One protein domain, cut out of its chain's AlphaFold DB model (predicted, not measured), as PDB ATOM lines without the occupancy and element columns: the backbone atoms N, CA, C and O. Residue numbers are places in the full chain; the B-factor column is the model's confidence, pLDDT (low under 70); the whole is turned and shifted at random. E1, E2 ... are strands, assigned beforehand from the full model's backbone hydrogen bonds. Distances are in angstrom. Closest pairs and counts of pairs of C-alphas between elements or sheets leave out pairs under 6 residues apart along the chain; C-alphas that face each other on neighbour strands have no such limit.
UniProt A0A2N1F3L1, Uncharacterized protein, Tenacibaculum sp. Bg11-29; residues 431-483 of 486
ATOM      1  N   THR A 431     151.787 155.581 102.799       94.50
ATOM      2  CA  THR A 431     152.251 156.276 101.586       94.50
ATOM      3  C   THR A 431     152.638 157.705 101.914       94.50
ATOM      4  O   THR A 431     151.893 158.399 102.597       94.50
ATOM      5  N   LYS A 432     153.767 158.164 101.370       94.81
ATOM      6  CA  LYS A 432     154.164 159.573 101.385       94.81
ATOM      7  C   LYS A 432     154.388 160.087  99.966       94.81
ATOM      8  O   LYS A 432     154.923 159.382  99.111       94.81
ATOM      9  N   LEU A 433     153.986 161.327  99.710       96.25
ATOM     10  CA  LEU A 433     154.371 162.086  98.526       96.25
ATOM     11  C   LEU A 433     155.810 162.565  98.688       96.25
ATOM     12  O   LEU A 433     156.175 163.067  99.750       96.25
ATOM     13  N   VAL A 434     156.610 162.436  97.634       96.12
ATOM     14  CA  VAL A 434     158.016 162.844  97.632       96.12
ATOM     15  C   VAL A 434     158.179 164.097  96.788       96.12
ATOM     16  O   VAL A 434     157.673 164.183  95.669       96.12
ATOM     17  N   TYR A 435     158.923 165.057  97.322       96.19
ATOM     18  CA  TYR A 435     159.311 166.289  96.649       96.19
ATOM     19  C   TYR A 435     160.821 166.465  96.779       96.19
ATOM     20  O   TYR A 435     161.388 166.174  97.830       96.19
ATOM     21  N   GLN A 436     161.482 166.928  95.719       94.69
ATOM     22  CA  GLN A 436     162.931 167.094  95.670       94.69
ATOM     23  C   GLN A 436     163.344 168.495  95.216       94.69
ATOM     24  O   GLN A 436     162.655 169.127  94.414       94.69
ATOM     25  N   LEU A 437     164.501 168.951  95.687       94.19
ATOM     26  CA  LEU A 437     165.148 170.187  95.258       94.19
ATOM     27  C   LEU A 437     166.619 169.910  94.935       94.19
ATOM     28  O   LEU A 437     167.356 169.396  95.775       94.19
ATOM     29  N   GLU A 438     167.034 170.239  93.712       92.62
ATOM     30  CA  GLU A 438     168.417 170.086  93.254       92.62
ATOM     31  C   GLU A 438     169.301 171.236  93.758       92.62
ATOM     32  O   GLU A 438     168.907 172.404  93.728       92.62
ATOM     33  N   TYR A 439     170.511 170.898  94.201       90.62
ATOM     34  CA  TYR A 439     171.548 171.845  94.606       90.62
ATOM     35  C   TYR A 439     172.946 171.286  94.293       90.62
ATOM     36  O   TYR A 439     173.105 170.092  94.036       90.62
ATOM     37  N   PHE A 440     173.969 172.140  94.317       91.44
ATOM     38  CA  PHE A 440     175.369 171.716  94.240       91.44
ATOM     39  C   PHE A 440     175.940 171.629  95.654       91.44
ATOM     40  O   PHE A 440     175.794 172.569  96.433       91.44
ATOM     41  N   ASN A 441     176.538 170.490  96.001       90.12
ATOM     42  CA  ASN A 441     177.210 170.335  97.291       90.12
ATOM     43  C   ASN A 441     178.600 170.994  97.289       90.12
ATOM     44  O   ASN A 441     179.061 171.487  96.262       90.12
ATOM     45  N   GLU A 442     179.292 170.948  98.427       89.19
ATOM     46  CA  GLU A 442     180.632 171.533  98.625       89.19
ATOM     47  C   GLU A 442     181.682 171.033  97.619       89.19
ATOM     48  O   GLU A 442     182.647 171.727  97.323       89.19
ATOM     49  N   LYS A 443     181.477 169.844  97.036       92.81
ATOM     50  CA  LYS A 443     182.347 169.257  96.003       92.81
ATOM     51  C   LYS A 443     181.921 169.628  94.578       92.81
ATOM     52  O   LYS A 443     182.350 168.982  93.626       92.81
ATOM     53  N   ASN A 444     181.035 170.609  94.426       88.94
ATOM     54  CA  ASN A 444     180.426 171.029  93.166       88.94
ATOM     55  C   ASN A 444     179.748 169.878  92.392       88.94
ATOM     56  O   ASN A 444     179.731 169.840  91.161       88.94
ATOM     57  N   THR A 445     179.173 168.913  93.116       90.56
ATOM     58  CA  THR A 445     178.424 167.796  92.520       90.56
ATOM     59  C   THR A 445     176.927 167.950  92.768       90.56
ATOM     60  O   THR A 445     176.494 168.364  93.848       90.56
ATOM     61  N   ARG A 446     176.124 167.612  91.751       90.44
ATOM     62  CA  ARG A 446     174.657 167.667  91.828       90.44
ATOM     63  C   ARG A 446     174.154 166.738  92.929       90.44
ATOM     64  O   ARG A 446     174.491 165.556  92.950       90.44
ATOM     65  N   SER A 447     173.355 167.292  93.828       90.25
ATOM     66  CA  SER A 447     172.768 166.630  94.991       90.25
ATOM     67  C   SER A 447     171.296 167.028  95.130       90.25
ATOM     68  O   SER A 447     170.850 168.014  94.539       90.25
ATOM     69  N   TRP A 448     170.528 166.267  95.911       91.62
ATOM     70  CA  TRP A 448     169.092 166.494  96.084       91.62
ATOM     71  C   TRP A 448     168.713 166.559  97.561       91.62
ATOM     72  O   TRP A 448     169.090 165.688  98.341       91.62
ATOM     73  N   LYS A 449     167.941 167.583  97.933       92.06
ATOM     74  CA  LYS A 449     167.191 167.627  99.194       92.06
ATOM     75  C   LYS A 449     165.816 167.023  98.957       92.06
ATOM     76  O   LYS A 449     165.223 167.281  97.910       92.06
ATOM     77  N   TYR A 450     165.287 166.285  99.928       94.81
ATOM     78  CA  TYR A 450     163.960 165.680  99.831       94.81
ATOM     79  C   TYR A 450     163.043 166.135 100.962       94.81
ATOM     80  O   TYR A 450     163.482 166.321 102.095       94.81
ATOM     81  N   LYS A 451     161.756 166.268 100.642       95.00
ATOM     82  CA  LYS A 451     160.653 166.446 101.586       95.00
ATOM     83  C   LYS A 451     159.603 165.365 101.345       95.00
ATOM     84  O   LYS A 451     159.391 164.943 100.205       95.00
ATOM     85  N   TYR A 452     158.947 164.944 102.421       96.06
ATOM     86  CA  TYR A 452     157.958 163.871 102.416       96.06
ATOM     87  C   TYR A 452     156.668 164.347 103.072       96.06
ATOM     88  O   TYR A 452     156.718 164.907 104.164       96.06
ATOM     89  N   PHE A 453     155.528 164.097 102.434       95.50
ATOM     90  CA  PHE A 453     154.227 164.583 102.902       95.50
ATOM     91  C   PHE A 453     153.170 163.481 102.881       95.50
ATOM     92  O   PHE A 453     153.137 162.677 101.954       95.50
ATOM     93  N   ASP A 454     152.276 163.461 103.869       93.38
ATOM     94  CA  ASP A 454     151.160 162.501 103.918       93.38
ATOM     95  C   ASP A 454     149.997 162.899 102.992       93.38
ATOM     96  O   ASP A 454     149.226 162.055 102.538       93.38
ATOM     97  N   LYS A 455     149.879 164.195 102.686       93.69
ATOM     98  CA  LYS A 455     148.862 164.786 101.806       93.69
ATOM     99  C   LYS A 455     149.525 165.753 100.828       93.69
ATOM    100  O   LYS A 455     150.711 166.043 100.963       93.69
ATOM    101  N   GLN A 456     148.778 166.229  99.831       93.88
ATOM    102  CA  GLN A 456     149.290 167.227  98.888       93.88
ATOM    103  C   GLN A 456     149.742 168.494  99.633       93.88
ATOM    104  O   GLN A 456     148.901 169.105 100.294       93.88
ATOM    105  N   PRO A 457     151.032 168.873  99.560       93.50
ATOM    106  CA  PRO A 457     151.522 170.057 100.250       93.50
ATOM    107  C   PRO A 457     151.084 171.350  99.557       93.50
ATOM    108  O   PRO A 457     150.961 171.428  98.333       93.50
ATOM    109  N   SER A 458     150.913 172.396 100.356       93.31
ATOM    110  CA  SER A 458     150.718 173.767  99.894       93.31
ATOM    111  C   SER A 458     151.984 174.337  99.241       93.31
ATOM    112  O   SER A 458     153.105 173.868  99.464       93.31
ATOM    113  N   LEU A 459     151.829 175.424  98.477       88.94
ATOM    114  CA  LEU A 459     152.954 176.113  97.835       88.94
ATOM    115  C   LEU A 459     154.008 176.588  98.851       88.94
ATOM    116  O   LEU A 459     155.206 176.560  98.567       88.94
ATOM    117  N   LYS A 460     153.566 176.985 100.050       90.38
ATOM    118  CA  LYS A 460     154.440 177.427 101.140       90.38
ATOM    119  C   LYS A 460     155.307 176.278 101.663       90.38
ATOM    120  O   LYS A 460     156.503 176.461 101.863       90.38
ATOM    121  N   GLU A 461     154.740 175.082 101.817       90.25
ATOM    122  CA  GLU A 461     155.455 173.903 102.330       90.25
ATOM    123  C   GLU A 461     156.517 173.371 101.357       90.25
ATOM    124  O   GLU A 461     157.573 172.884 101.783       90.25
ATOM    125  N   ILE A 462     156.275 173.504 100.048       92.69
ATOM    126  CA  ILE A 462     157.228 173.113  98.998       92.69
ATOM    127  C   ILE A 462     158.205 174.225  98.613       92.69
ATOM    128  O   ILE A 462     158.983 174.031  97.685       92.69
ATOM    129  N   THR A 463     158.208 175.369  99.296       91.06
ATOM    130  CA  THR A 463     159.198 176.429  99.063       91.06
ATOM    131  C   THR A 463     160.335 176.311 100.080       91.06
ATOM    132  O   THR A 463     160.116 176.081 101.270       91.06
ATOM    133  N   ASP A 464     161.576 176.381  99.604       89.31
ATOM    134  CA  ASP A 464     162.770 176.419 100.445       89.31
ATOM    135  C   ASP A 464     162.906 177.804 101.086       89.31
ATOM    136  O   ASP A 464     162.925 178.810 100.381       89.31
ATOM    137  N   GLN A 465     162.988 177.871 102.414       86.31
ATOM    138  CA  GLN A 465     162.970 179.154 103.131       86.31
ATOM    139  C   GLN A 465     164.243 179.980 102.908       86.31
ATOM    140  O   GLN A 465     164.191 181.201 102.989       86.31
ATOM    141  N   THR A 466     165.369 179.332 102.605       85.00
ATOM    142  CA  THR A 466     166.658 180.010 102.415       85.00
ATOM    143  C   THR A 466     166.851 180.468 100.974       85.00
ATOM    144  O   THR A 466     167.304 181.578 100.729       85.00
ATOM    145  N   THR A 467     166.520 179.615 100.002       87.19
ATOM    146  CA  THR A 467     166.794 179.888  98.580       87.19
ATOM    147  C   THR A 467     165.578 180.375  97.793       87.19
ATOM    148  O   THR A 467     165.724 180.713  96.620       87.19
ATOM    149  N   LEU A 468     164.378 180.347  98.391       88.31
ATOM    150  CA  LEU A 468     163.078 180.599  97.746       88.31
ATOM    151  C   LEU A 468     162.774 179.684  96.544       88.31
ATOM    152  O   LEU A 468     161.786 179.873  95.832       88.31
ATOM    153  N   LYS A 469     163.592 178.648  96.319       91.19
ATOM    154  CA  LYS A 469     163.376 177.662  95.260       91.19
ATOM    155  C   LYS A 469     162.272 176.688  95.654       91.19
ATOM    156  O   LYS A 469     162.124 176.314  96.817       91.19
ATOM    157  N   LYS A 470     161.511 176.234  94.659       92.12
ATOM    158  CA  LYS A 470     160.406 175.287  94.851       92.12
ATOM    159  C   LYS A 470     160.890 173.851  94.681       92.12
ATOM    160  O   LYS A 470     161.537 173.523  93.686       92.12
ATOM    161  N   TYR A 471     160.538 172.992  95.628       95.38
ATOM    162  CA  TYR A 471     160.673 171.552  95.477       95.38
ATOM    163  C   TYR A 471     159.671 171.068  94.417       95.38
ATOM    164  O   TYR A 471     158.536 171.539  94.353       95.38
ATOM    165  N   SER A 472     160.079 170.104  93.598       94.06
ATOM    166  CA  SER A 472     159.250 169.506  92.548       94.06
ATOM    167  C   SER A 472     159.137 167.995  92.731       94.06
ATOM    168  O   SER A 472     159.908 167.387  93.475       94.06
ATOM    169  N   GLN A 473     158.165 167.364  92.071       92.69
ATOM    170  CA  GLN A 473     158.052 165.909  92.131       92.69
ATOM    171  C   GLN A 473     159.263 165.246  91.460       92.69
ATOM    172  O   GLN A 473     159.629 165.617  90.341       92.69
ATOM    173  N   PRO A 474     159.875 164.239  92.103       92.12
ATOM    174  CA  PRO A 474     161.016 163.544  91.543       92.12
ATOM    175  C   PRO A 474     160.619 162.730  90.309       92.12
ATOM    176  O   PRO A 474     159.472 162.319  90.114       92.12
ATOM    177  N   ARG A 475     161.618 162.424  89.478       88.62
ATOM    178  CA  ARG A 475     161.446 161.512  88.338       88.62
ATOM    179  C   ARG A 475     161.150 160.069  88.774       88.62
ATOM    180  O   ARG A 475     160.555 159.318  88.005       88.62
ATOM    181  N   TYR A 476     161.589 159.686  89.970       89.81
ATOM    182  CA  TYR A 476     161.434 158.356  90.562       89.81
ATOM    183  C   TYR A 476     160.750 158.496  91.917       89.81
ATOM    184  O   TYR A 476     161.015 159.473  92.603       89.81
ATOM    185  N   PHE A 477     159.933 157.523  92.316       92.50
ATOM    186  CA  PHE A 477     159.282 157.503  93.630       92.50
ATOM    187  C   PHE A 477     158.509 158.791  93.941       92.50
ATOM    188  O   PHE A 477     158.643 159.347  95.020       92.50
ATOM    189  N   LYS A 478     157.667 159.270  93.010       93.00
ATOM    190  CA  LYS A 478     156.742 160.396  93.278       93.00
ATOM    191  C   LYS A 478     155.885 160.128  94.515       93.00
ATOM    192  O   LYS A 478     155.588 161.034  95.291       93.00
ATOM    193  N   LYS A 479     155.498 158.864  94.675       94.19
ATOM    194  CA  LYS A 479     154.979 158.280  95.903       94.19
ATOM    195  C   LYS A 479     155.986 157.259  96.411       94.19
ATOM    196  O   LYS A 479     156.488 156.449  95.626       94.19
ATOM    197  N   ILE A 480     156.252 157.286  97.709       94.81
ATOM    198  CA  ILE A 480     156.994 156.240  98.399       94.81
ATOM    199  C   ILE A 480     156.063 155.496  99.343       94.81
ATOM    200  O   ILE A 480     155.291 156.108 100.081       94.81
ATOM    201  N   TYR A 481     156.143 154.174  99.298       95.75
ATOM    202  CA  TYR A 481     155.373 153.298 100.161       95.75
ATOM    203  C   TYR A 481     156.259 152.774 101.278       95.75
ATOM    204  O   TYR A 481     157.404 152.375 101.047       95.75
ATOM    205  N   LEU A 482     155.714 152.794 102.484       95.38
ATOM    206  CA  LEU A 482     156.411 152.488 103.716       95.38
ATOM    207  C   LEU A 482     155.695 151.344 104.417       95.38
ATOM    208  O   LEU A 482     154.467 151.263 104.421       95.38
ATOM    209  N   LEU A 483     156.474 150.477 105.043       95.25
ATOM    210  CA  LEU A 483     155.967 149.489 105.978       95.25
ATOM    211  C   LEU A 483     156.766 149.648 107.259       95.25
ATOM    212  O   LEU A 483     157.982 149.456 107.245       95.25
TER     213      LEU A 483
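Overview. This is residues 431 to 483 of the 486 residues of an uncharacterized protein of Tenacibaculum sp. Bg11-29 (UniProt A0A2N1F3L1). A long hairpin of two strands, E1 and E2, is followed by a wide loop, residues 454 to 478, that leaves the end of E2, swings out to one side of the hairpin and comes back across E1 near residue 472. The loop ends in the short strand E3, which pairs with the first residues of E1 at the hairpin's open end. The printed part has 53 residues, with three named strands in the order E1, E2, E3 along the chain and no named helix; the sheet order is E2, E1, E3, antiparallel throughout. The class is all strand, though only 22 of the 53 printed residues are in named strands. The whole is only just compact, close to loose, with a radius of gyration of the C-alphas of 11.9 A and spans of 34 by 24 by 17 A.

Arrangement. E1, residues 431 to 440, is the inner strand of the sheet. A tight link of 5 residues leads to E2, residues 446 to 453, an edge strand, and the two form a hairpin. They are antiparallel, with 154 degrees between their directions. The C-alphas of Gln 436 and Tyr 450 face each other at 4.5 A. N 433 and O 453 are 2.8 A apart and N 447 and O 439 also 2.8 A, both within hydrogen-bond range. E3, residues 479 to 482, is the other edge strand, antiparallel to E1 with 119 degrees between their directions. The C-alphas of Thr 431 and Tyr 481 face each other at 4.5 A. N 432 and O 480, and N 480 and O 432, are within hydrogen-bond range at 2.9 A each. The pairing is staggered: E1 pairs with E3 over residues 431 to 433 and with E2 over residues 433 to 440. E2 and E3 are apart. The sheet is strongly twisted, but only just, with C-alphas up to 4.4 A off its best plane.

Along the chain. E1 begins at C-alpha 431, (152.251, 156.276, 101.586), and measures 28.8 A from first to last C-alpha. E2 begins at C-alpha 446, (174.657, 167.667, 91.828), and measures 23.4 A. E3, of 4 residues, measures 9.8 A and ends at C-alpha 482, (156.411, 152.488, 103.716).

Size, cuts and confidence. The two C-alphas farthest apart, those of Asn 444 and Leu 483, are 35.0 A from each other. The first and last printed C-alphas, those of Thr 431 and Leu 483, are 8.9 A apart. The link from E2 to E3 is long, 25 residues, and its C-alphas lie 5 to 14 A from the mean of the C-alphas. The printed part has no cut. The mean pLDDT of the printed part is 92.3, and no printed residue is under 70.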